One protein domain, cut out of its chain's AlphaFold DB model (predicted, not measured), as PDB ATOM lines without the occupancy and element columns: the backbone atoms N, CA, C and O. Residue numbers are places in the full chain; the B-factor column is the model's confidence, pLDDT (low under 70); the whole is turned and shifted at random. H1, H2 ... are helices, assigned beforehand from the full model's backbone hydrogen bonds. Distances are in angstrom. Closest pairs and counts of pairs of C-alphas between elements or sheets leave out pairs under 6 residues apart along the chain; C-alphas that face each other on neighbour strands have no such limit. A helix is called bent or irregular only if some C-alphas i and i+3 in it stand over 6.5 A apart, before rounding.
ATOM      1  N   MET A  77     127.499 152.105 162.752       94.81
ATOM      2  CA  MET A  77     126.794 153.356 162.484       94.81
ATOM      3  C   MET A  77     127.787 154.363 161.898       94.81
ATOM      4  O   MET A  77     128.959 154.344 162.253       94.81
ATOM      5  N   GLN A  78     127.349 155.243 160.997       95.19
ATOM      6  CA  GLN A  78     128.282 156.196 160.370       95.19
ATOM      7  C   GLN A  78     128.456 157.468 161.202       95.19
ATOM      8  O   GLN A  78     129.574 157.941 161.383       95.19
ATOM      9  N   SER A  79     127.360 158.055 161.687       96.38
ATOM     10  CA  SER A  79     127.413 159.303 162.447       96.38
ATOM     11  C   SER A  79     126.166 159.509 163.295       96.38
ATOM     12  O   SER A  79     125.068 159.109 162.913       96.38
ATOM     13  N   VAL A  80     126.306 160.241 164.403       96.06
ATOM     14  CA  VAL A  80     125.155 160.760 165.165       96.06
ATOM     15  C   VAL A  80     124.335 161.787 164.374       96.06
ATOM     16  O   VAL A  80     123.197 162.071 164.733       96.06
ATOM     17  N   ASN A  81     124.903 162.362 163.312       96.12
ATOM     18  CA  ASN A  81     124.196 163.300 162.442       96.12
ATOM     19  C   ASN A  81     123.410 162.588 161.332       96.12
ATOM     20  O   ASN A  81     122.741 163.256 160.548       96.12
ATOM     21  N   ASP A  82     123.494 161.258 161.244       95.25
ATOM     22  CA  ASP A  82     122.694 160.516 160.282       95.25
ATOM     23  C   ASP A  82     121.202 160.666 160.610       95.25
ATOM     24  O   ASP A  82     120.818 160.630 161.789       95.25
ATOM     25  N   PRO A  83     120.348 160.767 159.579       94.81
ATOM     26  CA  PRO A  83     118.912 160.727 159.775       94.81
ATOM     27  C   PRO A  83     118.498 159.331 160.264       94.81
ATOM     28  O   PRO A  83     118.933 158.309 159.726       94.81
ATOM     29  N   ILE A  84     117.628 159.267 161.272       93.06
ATOM     30  CA  ILE A  84     117.212 158.013 161.911       93.06
ATOM     31  C   ILE A  84     116.508 157.071 160.930       93.06
ATOM     32  O   ILE A  84     116.633 155.855 161.051       93.06
ATOM     33  N   ILE A  85     115.856 157.620 159.898       94.38
ATOM     34  CA  ILE A  85     115.208 156.864 158.815       94.38
ATOM     35  C   ILE A  85     116.169 155.957 158.032       94.38
ATOM     36  O   ILE A  85     115.727 155.063 157.314       94.38
ATOM     37  N   LYS A  86     117.485 156.166 158.154       94.31
ATOM     38  CA  LYS A  86     118.501 155.253 157.620       94.31
ATOM     39  C   LYS A  86     118.528 153.914 158.367       94.31
ATOM     40  O   LYS A  86     118.831 152.892 157.763       94.31
ATOM     41  N   TYR A  87     118.217 153.932 159.661       91.19
ATOM     42  CA  TYR A  87     118.243 152.769 160.553       91.19
ATOM     43  C   TYR A  87     116.835 152.228 160.843       91.19
ATOM     44  O   TYR A  87     116.675 151.037 161.088       91.19
ATOM     45  N   ILE A  88     115.823 153.098 160.790       91.31
ATOM     46  CA  ILE A  88     114.408 152.782 161.012       91.31
ATOM     47  C   ILE A  88     113.603 153.314 159.811       91.31
ATOM     48  O   ILE A  88     113.020 154.401 159.884       91.31
ATOM     49  N   PRO A  89     113.621 152.619 158.660       91.81
ATOM     50  CA  PRO A  89     112.991 153.099 157.429       91.81
ATOM     51  C   PRO A  89     111.470 153.288 157.535       91.81
ATOM     52  O   PRO A  89     110.907 154.039 156.742       91.81
ATOM     53  N   GLU A  90     110.813 152.667 158.515       89.44
ATOM     54  CA  GLU A  90     109.382 152.814 158.814       89.44
ATOM     55  C   GLU A  90     108.989 154.241 159.220       89.44
ATOM     56  O   GLU A  90     107.819 154.615 159.120       89.44
ATOM     57  N   LEU A  91     109.965 155.053 159.647       88.56
ATOM     58  CA  LEU A  91     109.750 156.448 160.028       88.56
ATOM     59  C   LEU A  91     109.620 157.411 158.834       88.56
ATOM     60  O   LEU A  91     109.300 158.584 159.032       88.56
ATOM     61  N   LYS A  92     109.868 156.943 157.603       90.56
ATOM     62  CA  LYS A  92     109.810 157.783 156.398       90.56
ATOM     63  C   LYS A  92     108.409 158.343 156.149       90.56
ATOM     64  O   LYS A  92     107.417 157.644 156.328       90.56
ATOM     65  N   ASN A  93     108.348 159.572 155.636       88.94
ATOM     66  CA  ASN A  93     107.117 160.293 155.290       88.94
ATOM     67  C   ASN A  93     106.200 160.582 156.495       88.94
ATOM     68  O   ASN A  93     105.002 160.803 156.325       88.94
ATOM     69  N   ARG A  94     106.750 160.609 157.717       85.94
ATOM     70  CA  ARG A  94     105.996 160.887 158.959       85.94
ATOM     71  C   ARG A  94     106.301 162.254 159.573       85.94
ATOM     72  O   ARG A  94     105.945 162.518 160.719       85.94
ATOM     73  N   GLY A  95     106.991 163.115 158.822       86.62
ATOM     74  CA  GLY A  95     107.496 164.405 159.306       86.62
ATOM     75  C   GLY A  95     108.755 164.293 160.176       86.62
ATOM     76  O   GLY A  95     109.211 165.287 160.731       86.62
ATOM     77  N   LEU A  96     109.335 163.091 160.277       88.12
ATOM     78  CA  LEU A  96     110.532 162.784 161.068       88.12
ATOM     79  C   LEU A  96     111.755 162.480 160.186       88.12
ATOM     80  O   LEU A  96     112.778 162.017 160.676       88.12
ATOM     81  N   ASP A  97     111.682 162.753 158.883       90.00
ATOM     82  CA  ASP A  97     112.725 162.384 157.913       90.00
ATOM     83  C   ASP A  97     114.064 163.090 158.177       90.00
ATOM     84  O   ASP A  97     115.132 162.569 157.854       90.00
ATOM     85  N   THR A  98     114.006 164.272 158.793       90.56
ATOM     86  CA  THR A  98     115.172 165.069 159.193       90.56
ATOM     87  C   THR A  98     115.642 164.774 160.618       90.56
ATOM     88  O   THR A  98     116.652 165.334 161.038       90.56
ATOM     89  N   LEU A  99     114.937 163.913 161.363       92.62
ATOM     90  CA  LEU A  99     115.290 163.546 162.733       92.62
ATOM     91  C   LEU A  99     116.626 162.815 162.746       92.62
ATOM     92  O   LEU A  99     116.741 161.723 162.192       92.62
ATOM     93  N   THR A 100     117.633 163.392 163.398       94.81
ATOM     94  CA  THR A 100     118.944 162.750 163.530       94.81
ATOM     95  C   THR A 100     119.041 161.923 164.809       94.81
ATOM     96  O   THR A 100     118.291 162.119 165.769       94.81
ATOM     97  N   ILE A 101     120.014 161.012 164.869       93.56
ATOM     98  CA  ILE A 101     120.328 160.283 166.110       93.56
ATOM     99  C   ILE A 101     120.700 161.256 167.242       93.56
ATOM    100  O   ILE A 101     120.281 161.069 168.384       93.56
ATOM    101  N   ARG A 102     121.431 162.334 166.932       92.81
ATOM    102  CA  ARG A 102     121.781 163.399 167.885       92.81
ATOM    103  C   ARG A 102     120.539 164.041 168.501       92.81
ATOM    104  O   ARG A 102     120.518 164.278 169.709       92.81
ATOM    105  N   ASP A 103     119.515 164.322 167.703       91.25
ATOM    106  CA  ASP A 103     118.275 164.921 168.205       91.25
ATOM    107  C   ASP A 103     117.574 163.983 169.194       91.25
ATOM    108  O   ASP A 103     117.093 164.428 170.232       91.25
ATOM    109  N   ILE A 104     117.600 162.672 168.946       89.38
ATOM    110  CA  ILE A 104     117.067 161.661 169.873       89.38
ATOM    111  C   ILE A 104     117.878 161.629 171.173       89.38
ATOM    112  O   ILE A 104     117.309 161.733 172.260       89.38
ATOM    113  N   MET A 105     119.209 161.558 171.080       87.44
ATOM    114  CA  MET A 105     120.105 161.519 172.246       87.44
ATOM    115  C   MET A 105     120.006 162.777 173.123       87.44
ATOM    116  O   MET A 105     120.230 162.715 174.330       87.44
ATOM    117  N   THR A 106     119.664 163.919 172.524       87.25
ATOM    118  CA  THR A 106     119.503 165.212 173.213       87.25
ATOM    119  C   THR A 106     118.048 165.535 173.565       87.25
ATOM    120  O   THR A 106     117.748 166.637 174.038       87.25
ATOM    121  N   MET A 107     117.142 164.570 173.378       85.94
ATOM    122  CA  MET A 107     115.710 164.685 173.674       85.94
ATOM    123  C   MET A 107     115.012 165.818 172.904       85.94
ATOM    124  O   MET A 107     114.058 166.412 173.406       85.94
ATOM    125  N   SER A 108     115.490 166.117 171.694       86.94
ATOM    126  CA  SER A 108     115.026 167.196 170.817       86.94
ATOM    127  C   SER A 108     114.274 166.685 169.588       86.94
ATOM    128  O   SER A 108     114.443 167.190 168.480       86.94
ATOM    129  N   THR A 109     113.446 165.657 169.771       83.75
ATOM    130  CA  THR A 109     112.852 164.907 168.657       83.75
ATOM    131  C   THR A 109     111.678 165.603 167.980       83.75
ATOM    132  O   THR A 109     111.419 165.339 166.814       83.75
ATOM    133  N   GLY A 110     110.946 166.464 168.693       80.69
ATOM    134  CA  GLY A 110     109.726 167.087 168.164       80.69
ATOM    135  C   GLY A 110     108.589 166.094 167.879       80.69
ATOM    136  O   GLY A 110     107.643 166.448 167.186       80.69
ATOM    137  N   ILE A 111     108.674 164.858 168.386       83.38
ATOM    138  CA  ILE A 111     107.638 163.826 168.229       83.38
ATOM    139  C   ILE A 111     106.391 164.225 169.024       83.38
ATOM    140  O   ILE A 111     106.508 164.678 170.166       83.38
ATOM    141  N   ASP A 112     105.211 164.037 168.428       78.94
ATOM    142  CA  ASP A 112     103.942 164.188 169.139       78.94
ATOM    143  C   ASP A 112     103.707 162.957 170.017       78.94
ATOM    144  O   ASP A 112     103.500 161.853 169.515       78.94
ATOM    145  N   TYR A 113     103.808 163.124 171.333       72.31
ATOM    146  CA  TYR A 113     103.654 162.024 172.276       72.31
ATOM    147  C   TYR A 113     102.814 162.471 173.469       72.31
ATOM    148  O   TYR A 113     103.258 163.273 174.295       72.31
ATOM    149  N   ASN A 114     101.598 161.930 173.559       69.19
ATOM    150  CA  ASN A 114     100.680 162.192 174.662       69.19
ATOM    151  C   ASN A 114     100.972 161.228 175.809       69.19
ATOM    152  O   ASN A 114     100.897 160.010 175.636       69.19
ATOM    153  N   ARG A 115     101.287 161.771 176.989       63.25
ATOM    154  CA  ARG A 115     101.482 160.951 178.189       63.25
ATOM    155  C   ARG A 115     100.133 160.513 178.754       63.25
ATOM    156  O   ARG A 115      99.102 161.139 178.501       63.25
ATOM    157  N   VAL A 116     100.142 159.489 179.604       62.59
ATOM    158  CA  VAL A 116      98.972 159.082 180.409       62.59
ATOM    159  C   VAL A 116      98.400 160.264 181.178       62.59
ATOM    160  O   VAL A 116      97.186 160.392 181.288       62.59
ATOM    161  N   GLU A 117      99.270 161.152 181.661       61.25
ATOM    162  CA  GLU A 117      98.903 162.363 182.403       61.25
ATOM    163  C   GLU A 117      98.003 163.311 181.589       61.25
ATOM    164  O   GLU A 117      97.180 164.022 182.162       61.25
ATOM    165  N   ASP A 118      98.134 163.286 180.261       61.22
ATOM    166  CA  ASP A 118      97.365 164.101 179.318       61.22
ATOM    167  C   ASP A 118      96.169 163.326 178.722       61.22
ATOM    168  O   ASP A 118      95.409 163.862 177.913       61.22
ATOM    169  N   THR A 119      95.981 162.058 179.113       63.34
ATOM    170  CA  THR A 119      94.951 161.173 178.561       63.34
ATOM    171  C   THR A 119      93.669 161.223 179.394       63.34
ATOM    172  O   THR A 119      93.680 161.051 180.613       63.34
ATOM    173  N   PHE A 120      92.523 161.413 178.732       70.31
ATOM    174  CA  PHE A 120      91.208 161.347 179.373       70.31
ATOM    175  C   PHE A 120      91.008 159.981 180.051       70.31
ATOM    176  O   PHE A 120      91.206 158.947 179.422       70.31
ATOM    177  N   PHE A 121      90.604 159.974 181.327       53.72
ATOM    178  CA  PHE A 121      90.638 158.799 182.215       53.72
ATOM    179  C   PHE A 121      90.101 157.470 181.620       53.72
ATOM    180  O   PHE A 121      90.777 156.453 181.767       53.72
ATOM    181  N   PRO A 122      88.971 157.435 180.885       67.50
ATOM    182  CA  PRO A 122      88.475 156.214 180.236       67.50
ATOM    183  C   PRO A 122      89.382 155.643 179.132       67.50
ATOM    184  O   PRO A 122      89.239 154.481 178.768       67.50
ATOM    185  N   LEU A 123      90.295 156.449 178.585       61.78
ATOM    186  CA  LEU A 123      91.189 156.093 177.479       61.78
ATOM    187  C   LEU A 123      92.611 155.751 177.940       61.78
ATOM    188  O   LEU A 123      93.435 155.373 177.114       61.78
ATOM    189  N   ILE A 124      92.904 155.828 179.244       67.56
ATOM    190  CA  ILE A 124      94.217 155.470 179.805       67.56
ATOM    191  C   ILE A 124      94.679 154.062 179.379       67.56
ATOM    192  O   ILE A 124      95.843 153.950 178.989       67.56
ATOM    193  N   PRO A 125      93.828 153.009 179.362       63.50
ATOM    194  CA  PRO A 125      94.237 151.680 178.888       63.50
ATOM    195  C   PRO A 125      94.717 151.649 177.430       63.50
ATOM    196  O   PRO A 125      95.434 150.732 177.046       63.50
ATOM    197  N   PHE A 126      94.344 152.654 176.634       66.81
ATOM    198  CA  PHE A 126      94.713 152.813 175.227       66.81
ATOM    199  C   PHE A 126      95.699 153.971 175.006       66.81
ATOM    200  O   PHE A 126      95.888 154.422 173.879       66.81
ATOM    201  N   SER A 127      96.307 154.491 176.076       65.06
ATOM    202  CA  SER A 127      97.294 155.566 175.973       65.06
ATOM    203  C   SER A 127      98.637 155.057 175.424       65.06
ATOM    204  O   SER A 127      99.014 153.910 175.696       65.06
ATOM    205  N   PRO A 128      99.410 155.912 174.726       66.75
ATOM    206  CA  PRO A 128     100.735 155.557 174.211       66.75
ATOM    207  C   PRO A 128     101.722 155.069 175.281       66.75
ATOM    208  O   PRO A 128     102.571 154.228 174.999       66.75
ATOM    209  N   ASP A 129     101.616 155.545 176.528       70.50
ATOM    210  CA  ASP A 129     102.484 155.055 177.606       70.50
ATOM    211  C   ASP A 129     102.151 153.612 177.989       70.50
ATOM    212  O   ASP A 129     103.068 152.836 178.233       70.50
ATOM    213  N   ILE A 130     100.875 153.210 178.033       66.81
ATOM    214  CA  ILE A 130     100.536 151.823 178.381       66.81
ATOM    215  C   ILE A 130     101.078 150.862 177.321       66.81
ATOM    216  O   ILE A 130     101.681 149.851 177.676       66.81
ATOM    217  N   THR A 131     100.956 151.198 176.036       68.56
ATOM    218  CA  THR A 131     101.519 150.377 174.955       68.56
ATOM    219  C   THR A 131     103.049 150.401 174.945       68.56
ATOM    220  O   THR A 131     103.665 149.367 174.706       68.56
ATOM    221  N   THR A 132     103.683 151.528 175.280       70.50
ATOM    222  CA  THR A 132     105.152 151.635 175.359       70.50
ATOM    223  C   THR A 132     105.742 150.887 176.559       70.50
ATOM    224  O   THR A 132     106.829 150.322 176.453       70.50
ATOM    225  N   PHE A 133     105.060 150.878 177.709       70.19
ATOM    226  CA  PHE A 133     105.553 150.229 178.930       70.19
ATOM    227  C   PHE A 133     105.168 148.750 179.048       70.19
ATOM    228  O   PHE A 133     105.922 147.994 179.659       70.19
ATOM    229  N   TYR A 134     104.017 148.346 178.503       74.12
ATOM    230  CA  TYR A 134     103.458 147.001 178.688       74.12
ATOM    231  C   TYR A 134     103.166 146.255 177.381       74.12
ATOM    232  O   TYR A 134     102.696 145.122 177.431       74.12
ATOM    233  N   GLY A 135     103.394 146.871 176.220       71.06
ATOM    234  CA  GLY A 135     103.237 146.207 174.929       71.06
ATOM    235  C   GLY A 135     104.470 145.394 174.537       71.06
ATOM    236  O   GLY A 135     105.605 145.806 174.766       71.06
ATOM    237  N   ASP A 136     104.243 144.271 173.856       77.94
ATOM    238  CA  ASP A 136     105.315 143.362 173.421       77.94
ATOM    239  C   ASP A 136     105.919 143.744 172.054       77.94
ATOM    240  O   ASP A 136     106.873 143.123 171.587       77.94
ATOM    241  N   ASN A 137     105.365 144.763 171.384       79.56
ATOM    242  CA  ASN A 137     105.760 145.161 170.034       79.56
ATOM    243  C   ASN A 137     106.016 146.670 169.921       79.56
ATOM    244  O   ASN A 137     105.193 147.435 169.421       79.56
ATOM    245  N   LEU A 138     107.216 147.090 170.323       78.94
ATOM    246  CA  LEU A 138     107.662 148.479 170.180       78.94
ATOM    247  C   LEU A 138     107.771 148.928 168.714       78.94
ATOM    248  O   LEU A 138     107.701 150.124 168.442       78.94
ATOM    249  N   ARG A 139     107.929 147.999 167.757       81.19
ATOM    250  CA  ARG A 139     108.023 148.348 166.330       81.19
ATOM    251  C   ARG A 139     106.669 148.770 165.763       81.19
ATOM    252  O   ARG A 139     106.643 149.676 164.945       81.19
ATOM    253  N   ALA A 140     105.567 148.202 166.257       78.44
ATOM    254  CA  ALA A 140     104.224 148.659 165.898       78.44
ATOM    255  C   ALA A 140     103.976 150.113 166.338       78.44
ATOM    256  O   ALA A 140     103.375 150.879 165.600       78.44
ATOM    257  N   ILE A 141     104.523 150.534 167.483       78.25
ATOM    258  CA  ILE A 141     104.381 151.919 167.969       78.25
ATOM    259  C   ILE A 141     105.030 152.916 167.001       78.25
ATOM    260  O   ILE A 141     104.528 154.020 166.819       78.25
ATOM    261  N   ILE A 142     106.126 152.525 166.342       81.19
ATOM    262  CA  ILE A 142     106.815 153.363 165.349       81.19
ATOM    263  C   ILE A 142     105.882 153.716 164.181       81.19
ATOM    264  O   ILE A 142     106.003 154.802 163.613       81.19
ATOM    265  N   GLU A 143     104.927 152.841 163.855       80.06
ATOM    266  CA  GLU A 143     103.944 153.069 162.795       80.06
ATOM    267  C   GLU A 143     102.887 154.126 163.145       80.06
ATOM    268  O   GLU A 143     102.209 154.610 162.242       80.06
ATOM    269  N   ASP A 144     102.792 154.541 164.405       79.50
ATOM    270  CA  ASP A 144     101.871 155.587 164.860       79.50
ATOM    271  C   ASP A 144     102.600 156.898 165.206       79.50
ATOM    272  O   ASP A 144     101.970 157.904 165.538       79.50
ATOM    273  N   LEU A 145     103.937 156.929 165.121       83.56
ATOM    274  CA  LEU A 145     104.716 158.127 165.432       83.56
ATOM    275  C   LEU A 145     104.643 159.151 164.300       83.56
ATOM    276  O   LEU A 145     104.898 158.850 163.133       83.56
ATOM    277  N   HIS A 146     104.396 160.402 164.675       83.81
ATOM    278  CA  HIS A 146     104.406 161.548 163.776       83.81
ATOM    279  C   HIS A 146     105.097 162.745 164.434       83.81
ATOM    280  O   HIS A 146     105.185 162.851 165.662       83.81
ATOM    281  N   SER A 147     105.608 163.662 163.614       83.81
ATOM    282  CA  SER A 147     106.088 164.953 164.111       83.81
ATOM    283  C   SER A 147     104.944 165.754 164.732       83.81
ATOM    284  O   SER A 147     103.889 165.905 164.116       83.81
ATOM    285  N   GLY A 148     105.176 166.318 165.912       81.62
ATOM    286  CA  GLY A 148     104.259 167.233 166.575       81.62
ATOM    287  C   GLY A 148     104.431 168.682 166.127       81.62
ATOM    288  O   GLY A 148     105.077 169.003 165.131       81.62
TER     289      GLY A 148
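AT A GLANCE: This is residues 77 to 148 of the 165 residues of the protein "Beta-lactamase-like protein" of Leptospira fainei serovar Hurstbridge str. BUT 6 (UniProt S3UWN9). With little regular structure, this is an elongated loop of chain: residues 77 to 100 wind at one end with H1, residues 106 to 120 run out to H2 at the other, and H3 and H4 fold back. The 72 printed residues hold four named helices, H1 to H4 in order, and no named strand; the class is all helix, with 23 residues in named elements. It is only just loose, close to compact, with a radius of gyration of the C-alphas of 13.5 A and spans of 43 by 22 by 20 A.

IN THESE COORDINATES: H3, residues 128 to 134, spans 10.0 A from C-alpha 128 at (100.735, 155.557, 174.211). H2 is residues 121 to 126, 10.1 A, and irregular: C-alphas 122 and 125 are 7.5 A apart. H4 is residues 138 to 142, ending at (106.815, 153.363, 165.349); H1 is residues 101 to 105.

HOW THE PARTS SIT: H3 and H4 only just touch, only at the corner, with 3 pairs of C-alphas within 8 A; the closest, Thr 132 and Leu 138, are 6.6 A apart. H2 and H3 are close but not clearly touching, the closest C-alphas, Ile 124 and Ile 130, 7.4 A apart, at a steep tilt of 58 degrees, the same way. H1 is apart from H2, H3 and H4. Every O i to N i+4 pair is within hydrogen-bond range in H1 and H3, but 0 of 2 in H2 and 0 of 1 in H4, where O i to N i+3 gives 2 of 3 and 2 of 2.

THE WHOLE: The farthest C-alphas, Gln 78 and Pro 122, are 44.5 A apart. The printed part has no cut; the link H1 to H2 is long. Residues 114 to 119, 121 to 128 and 130 to 131 have pLDDT under 70.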